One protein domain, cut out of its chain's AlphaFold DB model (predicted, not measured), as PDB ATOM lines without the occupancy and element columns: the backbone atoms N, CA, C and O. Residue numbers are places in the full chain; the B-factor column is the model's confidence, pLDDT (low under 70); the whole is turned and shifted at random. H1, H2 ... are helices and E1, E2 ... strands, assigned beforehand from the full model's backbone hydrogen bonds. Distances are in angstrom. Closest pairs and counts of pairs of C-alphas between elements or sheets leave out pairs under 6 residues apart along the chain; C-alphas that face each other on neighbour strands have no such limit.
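Overview. This is residues 36 to 56 and 223 to 315 of the 315 residues of the protein "Type II restriction endonuclease" of Treponema parvum (UniProt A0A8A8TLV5). A compact, rounded body of six mostly crossed helices has H3 near its middle, the helical hairpin H4 and H5 toward one end with H2 crossing H4, and a small strand hairpin, E1 and E2, at the other end. H6 crosses H3, H1 lies close to H3, and residues 256 to 270, with no named element, run from the strand hairpin back to H4. The printed part has 114 residues, in the order H1 H2 H3 E1 E2 H4 H5 H6, and its class is mostly helix. The two-strand sheet, order E1 - E2, is antiparallel. The radius of gyration of the C-alphas is 13.6 A, and they span 34 by 31 by 28 A.

Along the chain. Find C-alpha 36 at (33.994, -21.888, -60.348); from there H1 runs 16.8 A through residues 36 to 47. After the cut, look for H2 at residues 224 to 231, 9.8 A long, and H3 at residues 234 to 242, 12.0 A long. E1, residues 247 to 249, and E2, residues 253 to 255, come next. H4, residues 271 to 282, begins at C-alpha 271, (32.572, -26.396, -31.628), and is 17.0 A long. H5, residues 286 to 300, is the longest helix at 20.9 A. H6, residues 305 to 314, runs 14.2 A to C-alpha 314 at (27.333, -13.234, -55.866).

Arrangement. Start at H1, which with residues 36 to 40 alone only just touches H6, with 3 pairs of C-alphas within 8 A; the closest are those of Ile 36 and Glu 307, 6.6 A apart. H6 touches H3 at a steep tilt of 63 degrees, the same way, closest at the C-alphas of Phe 238 and Ile 311, 6.7 A. H3 touches residues 294 to 298 of H5 alone, only just about perpendicular at 72 degrees; the closest C-alphas, of Lys 234 and Asp 294, are 6.4 A apart. H5 and H4 form a helical hairpin and touch at a shallow tilt of 10 degrees, opposite ways, with the C-alphas of Val 280 and Ile 286 closest at 5.6 A. Residues 273 to 277 of H4 alone touch H2, about perpendicular at 90 degrees; the closest C-alphas, of Phe 226 and Lys 274, are 5.1 A apart. At the hairpin E1 and E2, look for N 249 and O 253 at 2.7 A and N 255 and O 247 at 3.0 A, both within hydrogen-bond range. The closest C-alphas of H3 and E2, of Lys 241 and Val 254, are 6.7 A apart. In H1, H3, H4, H5 and H6 every O i to N i+4 pair is within hydrogen-bond range; in H2 3 of 4 are.

Size, cuts and confidence. The two C-alphas farthest apart, of Gly 250 and Ile 271, are 37.8 A from each other. Residues 57 to 222 are not printed; C-alphas 56 and 223 are 7.9 A apart across the cut. The link from E2 to H4 is long, and within it residues 265 to 266 pair antiparallel with residues 49 to 50. Mean pLDDT of the printed part is 92.2; residues 246 to 247, 251 and 315 are under 70.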
ATOM      1  N   ILE A  36      33.880 -22.259 -61.766       93.81
ATOM      2  CA  ILE A  36      33.994 -21.888 -60.348       93.81
ATOM      3  C   ILE A  36      32.800 -22.391 -59.530       93.81
ATOM      4  O   ILE A  36      32.998 -23.012 -58.483       93.81
ATOM      5  N   GLU A  37      31.575 -22.247 -60.042       93.50
ATOM      6  CA  GLU A  37      30.362 -22.783 -59.415       93.50
ATOM      7  C   GLU A  37      30.420 -24.310 -59.297       93.50
ATOM      8  O   GLU A  37      30.058 -24.870 -58.262       93.50
ATOM      9  N   GLN A  38      30.936 -25.001 -60.318       91.69
ATOM     10  CA  GLN A  38      31.113 -26.452 -60.281       91.69
ATOM     11  C   GLN A  38      32.142 -26.901 -59.241       91.69
ATOM     12  O   GLN A  38      31.967 -27.957 -58.625       91.69
ATOM     13  N   ARG A  39      33.244 -26.160 -59.056       95.00
ATOM     14  CA  ARG A  39      34.227 -26.468 -58.001       95.00
ATOM     15  C   ARG A  39      33.613 -26.277 -56.615       95.00
ATOM     16  O   ARG A  39      33.702 -27.197 -55.801       95.00
ATOM     17  N   ILE A  40      32.916 -25.161 -56.392       96.44
ATOM     18  CA  ILE A  40      32.219 -24.873 -55.127       96.44
ATOM     19  C   ILE A  40      31.186 -25.965 -54.834       96.44
ATOM     20  O   ILE A  40      31.208 -26.568 -53.761       96.44
ATOM     21  N   LYS A  41      30.322 -26.288 -55.805       94.62
ATOM     22  CA  LYS A  41      29.296 -27.326 -55.652       94.62
ATOM     23  C   LYS A  41      29.902 -28.685 -55.298       94.62
ATOM     24  O   LYS A  41      29.412 -29.338 -54.382       94.62
ATOM     25  N   ARG A  42      30.996 -29.091 -55.955       94.50
ATOM     26  CA  ARG A  42      31.705 -30.345 -55.634       94.50
ATOM     27  C   ARG A  42      32.231 -30.373 -54.201       94.50
ATOM     28  O   ARG A  42      32.118 -31.404 -53.544       94.50
ATOM     29  N   LYS A  43      32.788 -29.261 -53.712       96.88
ATOM     30  CA  LYS A  43      33.270 -29.152 -52.327       96.88
ATOM     31  C   LYS A  43      32.122 -29.241 -51.323       96.88
ATOM     32  O   LYS A  43      32.230 -29.987 -50.354       96.88
ATOM     33  N   ILE A  44      30.999 -28.576 -51.600       95.69
ATOM     34  CA  ILE A  44      29.771 -28.693 -50.799       95.69
ATOM     35  C   ILE A  44      29.287 -30.148 -50.753       95.69
ATOM     36  O   ILE A  44      29.088 -30.688 -49.669       95.69
ATOM     37  N   GLU A  45      29.160 -30.806 -51.908       93.81
ATOM     38  CA  GLU A  45      28.692 -32.197 -52.030       93.81
ATOM     39  C   GLU A  45      29.611 -33.226 -51.365       93.81
ATOM     40  O   GLU A  45      29.129 -34.263 -50.910       93.81
ATOM     41  N   ALA A  46      30.910 -32.939 -51.247       94.12
ATOM     42  CA  ALA A  46      31.878 -33.822 -50.602       94.12
ATOM     43  C   ALA A  46      31.981 -33.643 -49.075       94.12
ATOM     44  O   ALA A  46      32.475 -34.540 -48.390       94.12
ATOM     45  N   ALA A  47      31.560 -32.498 -48.530       88.62
ATOM     46  CA  ALA A  47      31.923 -32.094 -47.171       88.62
ATOM     47  C   ALA A  47      31.104 -32.761 -46.052       88.62
ATOM     48  O   ALA A  47      31.562 -32.817 -44.907       88.62
ATOM     49  N   GLY A  48      29.885 -33.239 -46.328       90.50
ATOM     50  CA  GLY A  48      28.983 -33.583 -45.233       90.50
ATOM     51  C   GLY A  48      27.745 -34.403 -45.558       90.50
ATOM     52  O   GLY A  48      27.586 -34.991 -46.623       90.50
ATOM     53  N   THR A  49      26.862 -34.467 -44.564       94.69
ATOM     54  CA  THR A  49      25.618 -35.241 -44.608       94.69
ATOM     55  C   THR A  49      24.461 -34.326 -45.021       94.69
ATOM     56  O   THR A  49      24.304 -33.274 -44.396       94.69
ATOM     57  N   PRO A  50      23.631 -34.699 -46.017       95.38
ATOM     58  CA  PRO A  50      22.444 -33.931 -46.402       95.38
ATOM     59  C   PRO A  50      21.529 -33.628 -45.212       95.38
ATOM     60  O   PRO A  50      21.272 -34.530 -44.411       95.38
ATOM     61  N   LEU A  51      21.008 -32.401 -45.100       95.06
ATOM     62  CA  LEU A  51      20.183 -31.966 -43.960       95.06
ATOM     63  C   LEU A  51      18.938 -32.833 -43.724       95.06
ATOM     64  O   LEU A  51      18.515 -32.965 -42.579       95.06
ATOM     65  N   LYS A  52      18.382 -33.493 -44.747       94.19
ATOM     66  CA  LYS A  52      17.279 -34.462 -44.572       94.19
ATOM     67  C   LYS A  52      17.628 -35.655 -43.679       94.19
ATOM     68  O   LYS A  52      16.736 -36.271 -43.107       94.19
ATOM     69  N   ASN A  53      18.916 -35.979 -43.566       95.88
ATOM     70  CA  ASN A  53      19.427 -37.053 -42.715       95.88
ATOM     71  C   ASN A  53      19.876 -36.543 -41.333       95.88
ATOM     72  O   ASN A  53      20.324 -37.338 -40.506       95.88
ATOM     73  N   TRP A  54      19.792 -35.236 -41.072       96.12
ATOM     74  CA  TRP A  54      20.021 -34.684 -39.739       96.12
ATOM     75  C   TRP A  54      18.781 -34.869 -38.863       96.12
ATOM     76  O   TRP A  54      17.658 -34.935 -39.355       96.12
ATOM     77  N   ASP A  55      18.975 -34.908 -37.540       95.44
ATOM     78  CA  ASP A  55      17.881 -34.943 -36.557       95.44
ATOM     79  C   ASP A  55      17.235 -33.555 -36.431       95.44
ATOM     80  O   ASP A  55      17.388 -32.860 -35.418       95.44
ATOM     81  N   ILE A  56      16.582 -33.130 -37.516       95.69
ATOM     82  CA  ILE A  56      15.841 -31.881 -37.623       95.69
ATOM     83  C   ILE A  56      14.448 -32.106 -38.202       95.69
ATOM     84  O   ILE A  56      14.210 -33.005 -39.006       95.69
ATOM     85  N   ALA A 223      20.922 -30.113 -33.048       94.81
ATOM     86  CA  ALA A 223      22.065 -29.292 -33.463       94.81
ATOM     87  C   ALA A 223      21.705 -27.838 -33.833       94.81
ATOM     88  O   ALA A 223      22.471 -27.164 -34.517       94.81
ATOM     89  N   ILE A 224      20.546 -27.330 -33.404       95.81
ATOM     90  CA  ILE A 224      19.998 -26.044 -33.879       95.81
ATOM     91  C   ILE A 224      20.931 -24.838 -33.668       95.81
ATOM     92  O   ILE A 224      20.978 -23.954 -34.517       95.81
ATOM     93  N   LYS A 225      21.726 -24.815 -32.590       96.19
ATOM     94  CA  LYS A 225      22.705 -23.741 -32.345       96.19
ATOM     95  C   LYS A 225      23.839 -23.755 -33.372       96.19
ATOM     96  O   LYS A 225      24.278 -22.714 -33.828       96.19
ATOM     97  N   PHE A 226      24.310 -24.934 -33.758       97.75
ATOM     98  CA  PHE A 226      25.305 -25.045 -34.821       97.75
ATOM     99  C   PHE A 226      24.690 -24.680 -36.179       97.75
ATOM    100  O   PHE A 226      25.255 -23.898 -36.941       97.75
ATOM    101  N   LEU A 227      23.494 -25.205 -36.447       97.69
ATOM    102  CA  LEU A 227      22.813 -25.020 -37.720       97.69
ATOM    103  C   LEU A 227      22.436 -23.565 -37.985       97.69
ATOM    104  O   LEU A 227      22.532 -23.153 -39.130       97.69
ATOM    105  N   VAL A 228      22.063 -22.761 -36.983       97.81
ATOM    106  CA  VAL A 228      21.756 -21.339 -37.234       97.81
ATOM    107  C   VAL A 228      22.967 -20.575 -37.789       97.81
ATOM    108  O   VAL A 228      22.782 -19.682 -38.610       97.81
ATOM    109  N   GLY A 229      24.194 -20.968 -37.419       97.69
ATOM    110  CA  GLY A 229      25.425 -20.430 -38.008       97.69
ATOM    111  C   GLY A 229      25.591 -20.825 -39.476       97.69
ATOM    112  O   GLY A 229      25.849 -19.977 -40.323       97.69
ATOM    113  N   ILE A 230      25.358 -22.103 -39.799       97.75
ATOM    114  CA  ILE A 230      25.393 -22.593 -41.187       97.75
ATOM    115  C   ILE A 230      24.311 -21.918 -42.036       97.75
ATOM    116  O   ILE A 230      24.601 -21.439 -43.126       97.75
ATOM    117  N   LEU A 231      23.074 -21.848 -41.546       96.88
ATOM    118  CA  LEU A 231      21.916 -21.361 -42.301       96.88
ATOM    119  C   LEU A 231      21.965 -19.849 -42.572       96.88
ATOM    120  O   LEU A 231      21.423 -19.391 -43.575       96.88
ATOM    121  N   ASN A 232      22.624 -19.071 -41.711       97.00
ATOM    122  CA  ASN A 232      22.883 -17.651 -41.959       97.00
ATOM    123  C   ASN A 232      24.157 -17.397 -42.781       97.00
ATOM    124  O   ASN A 232      24.450 -16.238 -43.079       97.00
ATOM    125  N   SER A 233      24.913 -18.439 -43.138       96.81
ATOM    126  CA  SER A 233      26.153 -18.265 -43.890       96.81
ATOM    127  C   SER A 233      25.907 -17.888 -45.343       96.81
ATOM    128  O   SER A 233      24.937 -18.324 -45.980       96.81
ATOM    129  N   LYS A 234      26.840 -17.119 -45.898       96.25
ATOM    130  CA  LYS A 234      26.858 -16.767 -47.318       96.25
ATOM    131  C   LYS A 234      27.005 -17.993 -48.217       96.25
ATOM    132  O   LYS A 234      26.357 -18.039 -49.262       96.25
ATOM    133  N   LEU A 235      27.761 -19.011 -47.786       96.50
ATOM    134  CA  LEU A 235      27.880 -20.287 -48.506       96.50
ATOM    135  C   LEU A 235      26.530 -20.995 -48.628       96.50
ATOM    136  O   LEU A 235      26.161 -21.438 -49.714       96.50
ATOM    137  N   PHE A 236      25.793 -21.113 -47.519       95.62
ATOM    138  CA  PHE A 236      24.487 -21.767 -47.523       95.62
ATOM    139  C   PHE A 236      23.500 -21.013 -48.411       95.62
ATOM    140  O   PHE A 236      22.857 -21.620 -49.267       95.62
ATOM    141  N   PHE A 237      23.412 -19.690 -48.250       94.44
ATOM    142  CA  PHE A 237      22.512 -18.865 -49.050       94.44
ATOM    143  C   PHE A 237      22.813 -18.978 -50.551       94.44
ATOM    144  O   PHE A 237      21.909 -19.259 -51.342       94.44
ATOM    145  N   PHE A 238      24.092 -18.868 -50.924       93.31
ATOM    146  CA  PHE A 238      24.572 -19.063 -52.290       93.31
ATOM    147  C   PHE A 238      24.195 -20.451 -52.828       93.31
ATOM    148  O   PHE A 238      23.594 -20.576 -53.894       93.31
ATOM    149  N   ALA A 239      24.457 -21.511 -52.063       93.12
ATOM    150  CA  ALA A 239      24.162 -22.875 -52.482       93.12
ATOM    151  C   ALA A 239      22.662 -23.106 -52.727       93.12
ATOM    152  O   ALA A 239      22.280 -23.722 -53.723       93.12
ATOM    153  N   ILE A 240      21.791 -22.594 -51.851       91.44
ATOM    154  CA  ILE A 240      20.340 -22.697 -52.051       91.44
ATOM    155  C   ILE A 240      19.906 -21.915 -53.291       91.44
ATOM    156  O   ILE A 240      19.134 -22.445 -54.093       91.44
ATOM    157  N   LYS A 241      20.415 -20.690 -53.471       88.06
ATOM    158  CA  LYS A 241      20.101 -19.812 -54.607       88.06
ATOM    159  C   LYS A 241      20.484 -20.447 -55.949       88.06
ATOM    160  O   LYS A 241      19.662 -20.447 -56.860       88.06
ATOM    161  N   TYR A 242      21.676 -21.033 -56.057       86.81
ATOM    162  CA  TYR A 242      22.223 -21.484 -57.344       86.81
ATOM    163  C   TYR A 242      22.135 -22.996 -57.595       86.81
ATOM    164  O   TYR A 242      22.046 -23.411 -58.749       86.81
ATOM    165  N   PHE A 243      22.139 -23.844 -56.558       87.94
ATOM    166  CA  PHE A 243      22.278 -25.301 -56.733       87.94
ATOM    167  C   PHE A 243      21.031 -26.102 -56.364       87.94
ATOM    168  O   PHE A 243      20.734 -27.092 -57.031       87.94
ATOM    169  N   TYR A 244      20.301 -25.695 -55.322       84.62
ATOM    170  CA  TYR A 244      19.227 -26.512 -54.730       84.62
ATOM    171  C   TYR A 244      17.811 -25.958 -54.959       84.62
ATOM    172  O   TYR A 244      16.845 -26.451 -54.378       84.62
ATOM    173  N   GLY A 245      17.662 -24.972 -55.851       71.31
ATOM    174  CA  GLY A 245      16.356 -24.567 -56.383       71.31
ATOM    175  C   GLY A 245      15.727 -23.325 -55.753       71.31
ATOM    176  O   GLY A 245      14.516 -23.139 -55.886       71.31
ATOM    177  N   GLY A 246      16.512 -22.457 -55.107       65.62
ATOM    178  CA  GLY A 246      16.085 -21.137 -54.644       65.62
ATOM    179  C   GLY A 246      15.634 -20.256 -55.809       65.62
ATOM    180  O   GLY A 246      16.410 -19.486 -56.357       65.62
ATOM    181  N   GLY A 247      14.367 -20.382 -56.205       65.12
ATOM    182  CA  GLY A 247      13.800 -19.603 -57.300       65.12
ATOM    183  C   GLY A 247      13.923 -18.106 -57.023       65.12
ATOM    184  O   GLY A 247      13.484 -17.632 -55.969       65.12
ATOM    185  N   LEU A 248      14.508 -17.387 -57.980       74.19
ATOM    186  CA  LEU A 248      14.562 -15.931 -57.972       74.19
ATOM    187  C   LEU A 248      13.131 -15.369 -57.994       74.19
ATOM    188  O   LEU A 248      12.260 -15.833 -58.733       74.19
ATOM    189  N   LEU A 249      12.887 -14.382 -57.142       72.12
ATOM    190  CA  LEU A 249      11.646 -13.633 -57.015       72.12
ATOM    191  C   LEU A 249      11.946 -12.157 -57.287       72.12
ATOM    192  O   LEU A 249      12.451 -11.446 -56.419       72.12
ATOM    193  N   GLY A 250      11.606 -11.692 -58.489       73.94
ATOM    194  CA  GLY A 250      11.983 -10.353 -58.942       73.94
ATOM    195  C   GLY A 250      13.489 -10.245 -59.189       73.94
ATOM    196  O   GLY A 250      14.119 -11.226 -59.575       73.94
ATOM    197  N   GLU A 251      14.053  -9.056 -58.975       67.19
ATOM    198  CA  GLU A 251      15.470  -8.776 -59.262       67.19
ATOM    199  C   GLU A 251      16.432  -9.312 -58.188       67.19
ATOM    200  O   GLU A 251      17.546  -9.707 -58.512       67.19
ATOM    201  N   SER A 252      16.012  -9.351 -56.918       74.00
ATOM    202  CA  SER A 252      16.900  -9.675 -55.783       74.00
ATOM    203  C   SER A 252      16.316 -10.635 -54.745       74.00
ATOM    204  O   SER A 252      17.034 -11.094 -53.860       74.00
ATOM    205  N   GLY A 253      15.022 -10.952 -54.813       80.88
ATOM    206  CA  GLY A 253      14.398 -11.869 -53.866       80.88
ATOM    207  C   GLY A 253      14.762 -13.321 -54.163       80.88
ATOM    208  O   GLY A 253      14.837 -13.736 -55.315       80.88
ATOM    209  N   VAL A 254      14.918 -14.126 -53.120       85.56
ATOM    210  CA  VAL A 254      15.108 -15.575 -53.198       85.56
ATOM    211  C   VAL A 254      14.024 -16.248 -52.373       85.56
ATOM    212  O   VAL A 254      13.769 -15.883 -51.220       85.56
ATOM    213  N   ARG A 255      13.377 -17.264 -52.955       87.56
ATOM    214  CA  ARG A 255      12.458 -18.130 -52.213       87.56
ATOM    215  C   ARG A 255      13.182 -19.357 -51.667       87.56
ATOM    216  O   ARG A 255      13.359 -20.347 -52.370       87.56
ATOM    217  N   MET A 256      13.496 -19.339 -50.382       85.56
ATOM    218  CA  MET A 256      14.075 -20.451 -49.633       85.56
ATOM    219  C   MET A 256      12.984 -21.401 -49.117       85.56
ATOM    220  O   MET A 256      12.618 -21.387 -47.939       85.56
ATOM    221  N   LYS A 257      12.414 -22.234 -50.000       86.38
ATOM    222  CA  LYS A 257      11.504 -23.299 -49.546       86.38
ATOM    223  C   LYS A 257      12.287 -24.327 -48.732       86.38
ATOM    224  O   LYS A 257      13.358 -24.752 -49.142       86.38
ATOM    225  N   HIS A 258      11.696 -24.799 -47.637       83.56
ATOM    226  CA  HIS A 258      12.300 -25.821 -46.774       83.56
ATOM    227  C   HIS A 258      12.731 -27.099 -47.517       83.56
ATOM    228  O   HIS A 258      13.743 -27.687 -47.155       83.56
ATOM    229  N   THR A 259      12.021 -27.493 -48.579       87.25
ATOM    230  CA  THR A 259      12.377 -28.653 -49.415       87.25
ATOM    231  C   THR A 259      13.740 -28.506 -50.088       87.25
ATOM    232  O   THR A 259      14.377 -29.500 -50.396       87.25
ATOM    233  N   PHE A 260      14.213 -27.275 -50.312       88.06
ATOM    234  CA  PHE A 260      15.531 -27.020 -50.904       88.06
ATOM    235  C   PHE A 260      16.665 -27.261 -49.910       88.06
ATOM    236  O   PHE A 260      17.809 -27.449 -50.307       88.06
ATOM    237  N   PHE A 261      16.363 -27.262 -48.611       90.94
ATOM    238  CA  PHE A 261      17.376 -27.460 -47.580       90.94
ATOM    239  C   PHE A 261      17.726 -28.939 -47.447       90.94
ATOM    240  O   PHE A 261      18.855 -29.255 -47.108       90.94
ATOM    241  N   GLU A 262      16.777 -29.834 -47.737       90.19
ATOM    242  CA  GLU A 262      16.880 -31.285 -47.540       90.19
ATOM    243  C   GLU A 262      18.156 -31.892 -48.137       90.19
ATOM    244  O   GLU A 262      18.802 -32.727 -47.496       90.19
ATOM    245  N   ASP A 263      18.542 -31.437 -49.328       89.88
ATOM    246  CA  ASP A 263      19.695 -31.957 -50.059       89.88
ATOM    247  C   ASP A 263      20.995 -31.185 -49.803       89.88
ATOM    248  O   ASP A 263      22.046 -31.638 -50.255       89.88
ATOM    249  N   PHE A 264      20.964 -30.078 -49.047       94.44
ATOM    250  CA  PHE A 264      22.179 -29.347 -48.684       94.44
ATOM    251  C   PHE A 264      23.071 -30.225 -47.783       94.44
ATOM    252  O   PHE A 264      22.661 -30.574 -46.669       94.44
ATOM    253  N   PRO A 265      24.290 -30.589 -48.212       95.69
ATOM    254  CA  PRO A 265      25.234 -31.352 -47.409       95.69
ATOM    255  C   PRO A 265      25.852 -30.464 -46.328       95.69
ATOM    256  O   PRO A 265      26.637 -29.551 -46.596       95.69
ATOM    257  N   CYS A 266      25.496 -30.742 -45.078       96.56
ATOM    258  CA  CYS A 266      26.007 -30.024 -43.924       96.56
ATOM    259  C   CYS A 266      27.170 -30.791 -43.287       96.56
ATOM    260  O   CYS A 266      27.075 -31.995 -43.016       96.56
ATOM    261  N   ILE A 267      28.273 -30.082 -43.053       96.75
ATOM    262  CA  ILE A 267      29.426 -30.576 -42.293       96.75
ATOM    263  C   ILE A 267      29.026 -30.998 -40.874       96.75
ATOM    264  O   ILE A 267      28.078 -30.472 -40.290       96.75
ATOM    265  N   LYS A 268      29.780 -31.932 -40.287       95.69
ATOM    266  CA  LYS A 268      29.569 -32.359 -38.897       95.69
ATOM    267  C   LYS A 268      29.671 -31.165 -37.941       95.69
ATOM    268  O   LYS A 268      30.442 -30.237 -38.175       95.69
ATOM    269  N   GLU A 269      28.920 -31.227 -36.840       95.75
ATOM    270  CA  GLU A 269      28.915 -30.188 -35.810       95.75
ATOM    271  C   GLU A 269      30.333 -29.775 -35.390       95.75
ATOM    272  O   GLU A 269      31.145 -30.607 -34.976       95.75
ATOM    273  N   ASN A 270      30.599 -28.471 -35.458       97.00
ATOM    274  CA  ASN A 270      31.880 -27.871 -35.112       97.00
ATOM    275  C   ASN A 270      31.733 -26.969 -33.876       97.00
ATOM    276  O   ASN A 270      30.826 -26.137 -33.807       97.00
ATOM    277  N   ILE A 271      32.627 -27.135 -32.896       96.75
ATOM    278  CA  ILE A 271      32.572 -26.396 -31.628       96.75
ATOM    279  C   ILE A 271      32.862 -24.901 -31.804       96.75
ATOM    280  O   ILE A 271      32.189 -24.089 -31.183       96.75
ATOM    281  N   GLN A 272      33.787 -24.532 -32.695       96.88
ATOM    282  CA  GLN A 272      34.169 -23.137 -32.922       96.88
ATOM    283  C   GLN A 272      33.006 -22.345 -33.523       96.88
ATOM    284  O   GLN A 272      32.732 -21.237 -33.076       96.88
ATOM    285  N   ILE A 273      32.257 -22.939 -34.463       97.56
ATOM    286  CA  ILE A 273      31.040 -22.315 -35.007       97.56
ATOM    287  C   ILE A 273      30.004 -22.094 -33.900       97.56
ATOM    288  O   ILE A 273      29.409 -21.026 -33.837       97.56
ATOM    289  N   LYS A 274      29.799 -23.065 -32.998       96.81
ATOM    290  CA  LYS A 274      28.862 -22.889 -31.874       96.81
ATOM    291  C   LYS A 274      29.281 -21.748 -30.951       96.81
ATOM    292  O   LYS A 274      28.422 -20.968 -30.561       96.81
ATOM    293  N   THR A 275      30.570 -21.651 -30.627       97.00
ATOM    294  CA  THR A 275      31.110 -20.570 -29.794       97.00
ATOM    295  C   THR A 275      30.919 -19.209 -30.456       97.00
ATOM    296  O   THR A 275      30.399 -18.302 -29.820       97.00
ATOM    297  N   LEU A 276      31.221 -19.086 -31.752       97.00
ATOM    298  CA  LEU A 276      30.980 -17.849 -32.501       97.00
ATOM    299  C   LEU A 276      29.488 -17.488 -32.574       97.00
ATOM    300  O   LEU A 276      29.136 -16.314 -32.526       97.00
ATOM    301  N   VAL A 277      28.600 -18.483 -32.674       96.88
ATOM    302  CA  VAL A 277      27.151 -18.254 -32.597       96.88
ATOM    303  C   VAL A 277      26.744 -17.772 -31.204       96.88
ATOM    304  O   VAL A 277      25.924 -16.869 -31.107       96.88
ATOM    305  N   ASP A 278      27.302 -18.320 -30.126       95.88
ATOM    306  CA  ASP A 278      27.026 -17.813 -28.775       95.88
ATOM    307  C   ASP A 278      27.460 -16.346 -28.638       95.88
ATOM    308  O   ASP A 278      26.674 -15.512 -28.187       95.88
ATOM    309  N   GLU A 279      28.640 -15.997 -29.153       95.94
ATOM    310  CA  GLU A 279      29.105 -14.608 -29.201       95.94
ATOM    311  C   GLU A 279      28.178 -13.709 -30.037       95.94
ATOM    312  O   GLU A 279      27.882 -12.583 -29.630       95.94
ATOM    313  N   VAL A 280      27.681 -14.177 -31.191       95.69
ATOM    314  CA  VAL A 280      26.825 -13.355 -32.069       95.69
ATOM    315  C   VAL A 280      25.447 -13.095 -31.474       95.69
ATOM    316  O   VAL A 280      24.866 -12.045 -31.735       95.69
ATOM    317  N   LEU A 281      24.928 -14.026 -30.669       93.69
ATOM    318  CA  LEU A 281      23.629 -13.886 -30.008       93.69
ATOM    319  C   LEU A 281      23.676 -12.916 -28.817       93.69
ATOM    320  O   LEU A 281      22.642 -12.357 -28.450       93.69
ATOM    321  N   GLU A 282      24.852 -12.702 -28.224       92.38
ATOM    322  CA  GLU A 282      25.061 -11.779 -27.099       92.38
ATOM    323  C   GLU A 282      25.605 -10.406 -27.538       92.38
ATOM    324  O   GLU A 282      25.496  -9.416 -26.807       92.38
ATOM    325  N   SER A 283      26.180 -10.322 -28.739       88.56
ATOM    326  CA  SER A 283      26.853  -9.129 -29.251       88.56
ATOM    327  C   SER A 283      25.938  -8.214 -30.067       88.56
ATOM    328  O   SER A 283      25.027  -8.640 -30.770       88.56
ATOM    329  N   LYS A 284      26.247  -6.911 -30.053       79.94
ATOM    330  CA  LYS A 284      25.665  -5.934 -30.993       79.94
ATOM    331  C   LYS A 284      26.385  -5.908 -32.346       79.94
ATOM    332  O   LYS A 284      25.856  -5.355 -33.304       79.94
ATOM    333  N   ASN A 285      27.582  -6.489 -32.435       89.19
ATOM    334  CA  ASN A 285      28.397  -6.503 -33.649       89.19
ATOM    335  C   ASN A 285      28.150  -7.783 -34.463       89.19
ATOM    336  O   ASN A 285      29.040  -8.614 -34.653       89.19
ATOM    337  N   ILE A 286      26.904  -7.949 -34.917       91.81
ATOM    338  CA  ILE A 286      26.473  -9.126 -35.683       91.81
ATOM    339  C   ILE A 286      27.265  -9.244 -36.990       91.81
ATOM    340  O   ILE A 286      27.609 -10.352 -37.393       91.81
ATOM    341  N   THR A 287      27.587  -8.123 -37.640       92.50
ATOM    342  CA  THR A 287      28.271  -8.101 -38.941       92.50
ATOM    343  C   THR A 287      29.661  -8.732 -38.883       92.50
ATOM    344  O   THR A 287      29.933  -9.660 -39.641       92.50
ATOM    345  N   GLU A 288      30.530  -8.282 -37.972       94.00
ATOM    346  CA  GLU A 288      31.908  -8.786 -37.879       94.00
ATOM    347  C   GLU A 288      31.945 -10.267 -37.473       94.00
ATOM    348  O   GLU A 288      32.694 -11.068 -38.030       94.00
ATOM    349  N   LEU A 289      31.100 -10.658 -36.518       96.00
ATOM    350  CA  LEU A 289      31.008 -12.049 -36.077       96.00
ATOM    351  C   LEU A 289      30.425 -12.953 -37.168       96.00
ATOM    352  O   LEU A 289      30.906 -14.071 -37.343       96.00
ATOM    353  N   SER A 290      29.462 -12.464 -37.954       95.56
ATOM    354  CA  SER A 290      28.949 -13.193 -39.123       95.56
ATOM    355  C   SER A 290      30.058 -13.460 -40.139       95.56
ATOM    356  O   SER A 290      30.176 -14.587 -40.601       95.56
ATOM    357  N   GLN A 291      30.923 -12.477 -40.412       95.81
ATOM    358  CA  GLN A 291      32.076 -12.660 -41.302       95.81
ATOM    359  C   GLN A 291      33.062 -13.704 -40.759       95.81
ATOM    360  O   GLN A 291      33.545 -14.548 -41.510       95.81
ATOM    361  N   LYS A 292      33.334 -13.709 -39.445       97.31
ATOM    362  CA  LYS A 292      34.174 -14.748 -38.815       97.31
ATOM    363  C   LYS A 292      33.557 -16.142 -38.953       97.31
ATOM    364  O   LYS A 292      34.281 -17.103 -39.217       97.31
ATOM    365  N   ILE A 293      32.236 -16.255 -38.799       97.69
ATOM    366  CA  ILE A 293      31.499 -17.507 -39.019       97.69
ATOM    367  C   ILE A 293      31.608 -17.935 -40.489       97.69
ATOM    368  O   ILE A 293      31.951 -19.088 -40.742       97.69
ATOM    369  N   ASP A 294      31.387 -17.022 -41.438       97.94
ATOM    370  CA  ASP A 294      31.499 -17.286 -42.879       97.94
ATOM    371  C   ASP A 294      32.902 -17.797 -43.243       97.94
ATOM    372  O   ASP A 294      33.027 -18.884 -43.806       97.94
ATOM    373  N   HIS A 295      33.966 -17.107 -42.815       97.62
ATOM    374  CA  HIS A 295      35.346 -17.552 -43.040       97.62
ATOM    375  C   HIS A 295      35.624 -18.941 -42.458       97.62
ATOM    376  O   HIS A 295      36.247 -19.777 -43.117       97.62
ATOM    377  N   LYS A 296      35.139 -19.220 -41.241       98.25
ATOM    378  CA  LYS A 296      35.299 -20.544 -40.628       98.25
ATOM    379  C   LYS A 296      34.564 -21.623 -41.420       98.25
ATOM    380  O   LYS A 296      35.069 -22.736 -41.555       98.25
ATOM    381  N   ILE A 297      33.380 -21.314 -41.938       98.19
ATOM    382  CA  ILE A 297      32.613 -22.228 -42.783       98.19
ATOM    383  C   ILE A 297      33.364 -22.477 -44.092       98.19
ATOM    384  O   ILE A 297      33.548 -23.634 -44.456       98.19
ATOM    385  N   TYR A 298      33.869 -21.440 -44.757       98.19
ATOM    386  CA  TYR A 298      34.657 -21.587 -45.982       98.19
ATOM    387  C   TYR A 298      35.874 -22.499 -45.785       98.19
ATOM    388  O   TYR A 298      36.087 -23.411 -46.585       98.19
ATOM    389  N   GLU A 299      36.609 -22.326 -44.682       97.31
ATOM    390  CA  GLU A 299      37.734 -23.192 -44.298       97.31
ATOM    391  C   GLU A 299      37.293 -24.658 -44.149       97.31
ATOM    392  O   GLU A 299      37.925 -25.560 -44.695       97.31
ATOM    393  N   LEU A 300      36.178 -24.908 -43.454       97.44
ATOM    394  CA  LEU A 300      35.672 -26.263 -43.204       97.44
ATOM    395  C   LEU A 300      35.135 -26.954 -44.465       97.44
ATOM    396  O   LEU A 300      35.159 -28.182 -44.538       97.44
ATOM    397  N   TYR A 301      34.673 -26.184 -45.449       97.69
ATOM    398  CA  TYR A 301      34.311 -26.684 -46.778       97.69
ATOM    399  C   TYR A 301      35.511 -26.739 -47.744       97.69
ATOM    400  O   TYR A 301      35.364 -27.183 -48.882       97.69
ATOM    401  N   GLY A 302      36.706 -26.322 -47.306       96.94
ATOM    402  CA  GLY A 302      37.931 -26.353 -48.105       96.94
ATOM    403  C   GLY A 302      37.906 -25.399 -49.300       96.94
ATOM    404  O   GLY A 302      38.497 -25.709 -50.340       96.94
ATOM    405  N   LEU A 303      37.185 -24.280 -49.196       97.81
ATOM    406  CA  LEU A 303      37.101 -23.287 -50.264       97.81
ATOM    407  C   LEU A 303      38.422 -22.525 -50.415       97.81
ATOM    408  O   LEU A 303      39.125 -22.264 -49.440       97.81
ATOM    409  N   THR A 304      38.769 -22.189 -51.654       97.69
ATOM    410  CA  THR A 304      39.928 -21.340 -51.968       97.69
ATOM    411  C   THR A 304      39.541 -19.863 -51.932       97.69
ATOM    412  O   THR A 304      38.359 -19.530 -51.955       97.69
ATOM    413  N   ASN A 305      40.522 -18.956 -51.880       96.88
ATOM    414  CA  ASN A 305      40.245 -17.516 -51.786       96.88
ATOM    415  C   ASN A 305      39.416 -16.998 -52.971       96.88
ATOM    416  O   ASN A 305      38.467 -16.260 -52.760       96.88
ATOM    417  N   ASP A 306      39.711 -17.449 -54.193       97.38
ATOM    418  CA  ASP A 306      38.956 -17.070 -55.392       97.38
ATOM    419  C   ASP A 306      37.499 -17.559 -55.348       97.38
ATOM    420  O   ASP A 306      36.589 -16.851 -55.770       97.38
ATOM    421  N   GLU A 307      37.250 -18.750 -54.795       97.38
ATOM    422  CA  GLU A 307      35.896 -19.265 -54.564       97.38
ATOM    423  C   GLU A 307      35.155 -18.485 -53.470       97.38
ATOM    424  O   GLU A 307      33.962 -18.215 -53.617       97.38
ATOM    425  N   CYS A 308      35.849 -18.106 -52.392       97.31
ATOM    426  CA  CYS A 308      35.288 -17.248 -51.347       97.31
ATOM    427  C   CYS A 308      34.887 -15.890 -51.934       97.31
ATOM    428  O   CYS A 308      33.732 -15.496 -51.812       97.31
ATOM    429  N   ASP A 309      35.800 -15.223 -52.642       96.56
ATOM    430  CA  ASP A 309      35.551 -13.924 -53.273       96.56
ATOM    431  C   ASP A 309      34.378 -13.995 -54.261       96.56
ATOM    432  O   ASP A 309      33.554 -13.081 -54.336       96.56
ATOM    433  N   PHE A 310      34.252 -15.098 -55.002       96.50
ATOM    434  CA  PHE A 310      33.118 -15.317 -55.895       96.50
ATOM    435  C   PHE A 310      31.781 -15.380 -55.142       96.50
ATOM    436  O   PHE A 310      30.815 -14.738 -55.555       96.50
ATOM    437  N   ILE A 311      31.717 -16.107 -54.020       95.50
ATOM    438  CA  ILE A 311      30.512 -16.194 -53.177       95.50
ATOM    439  C   ILE A 311      30.172 -14.831 -52.565       95.50
ATOM    440  O   ILE A 311      29.004 -14.439 -52.546       95.50
ATOM    441  N   GLU A 312      31.178 -14.101 -52.084       93.94
ATOM    442  CA  GLU A 312      31.014 -12.779 -51.471       93.94
ATOM    443  C   GLU A 312      30.416 -11.755 -52.446       93.94
ATOM    444  O   GLU A 312      29.600 -10.936 -52.027       93.94
ATOM    445  N   ASN A 313      30.770 -11.838 -53.735       91.50
ATOM    446  CA  ASN A 313      30.283 -10.943 -54.791       91.50
ATOM    447  C   ASN A 313      28.976 -11.406 -55.469       91.50
ATOM    448  O   ASN A 313      28.374 -10.641 -56.221       91.50
ATOM    449  N   SER A 314      28.541 -12.652 -55.244       84.25
ATOM    450  CA  SER A 314      27.333 -13.234 -55.866       84.25
ATOM    451  C   SER A 314      26.060 -13.090 -55.020       84.25
ATOM    452  O   SER A 314      24.950 -13.404 -55.482       84.25
ATOM    453  N   ASN A 315      26.226 -12.677 -53.764       67.88
ATOM    454  CA  ASN A 315      25.157 -12.533 -52.781       67.88
ATOM    455  C   ASN A 315      24.652 -11.098 -52.700       67.88
ATOM    456  O   ASN A 315      25.479 -10.179 -52.534       67.88
TER     457      ASN A 315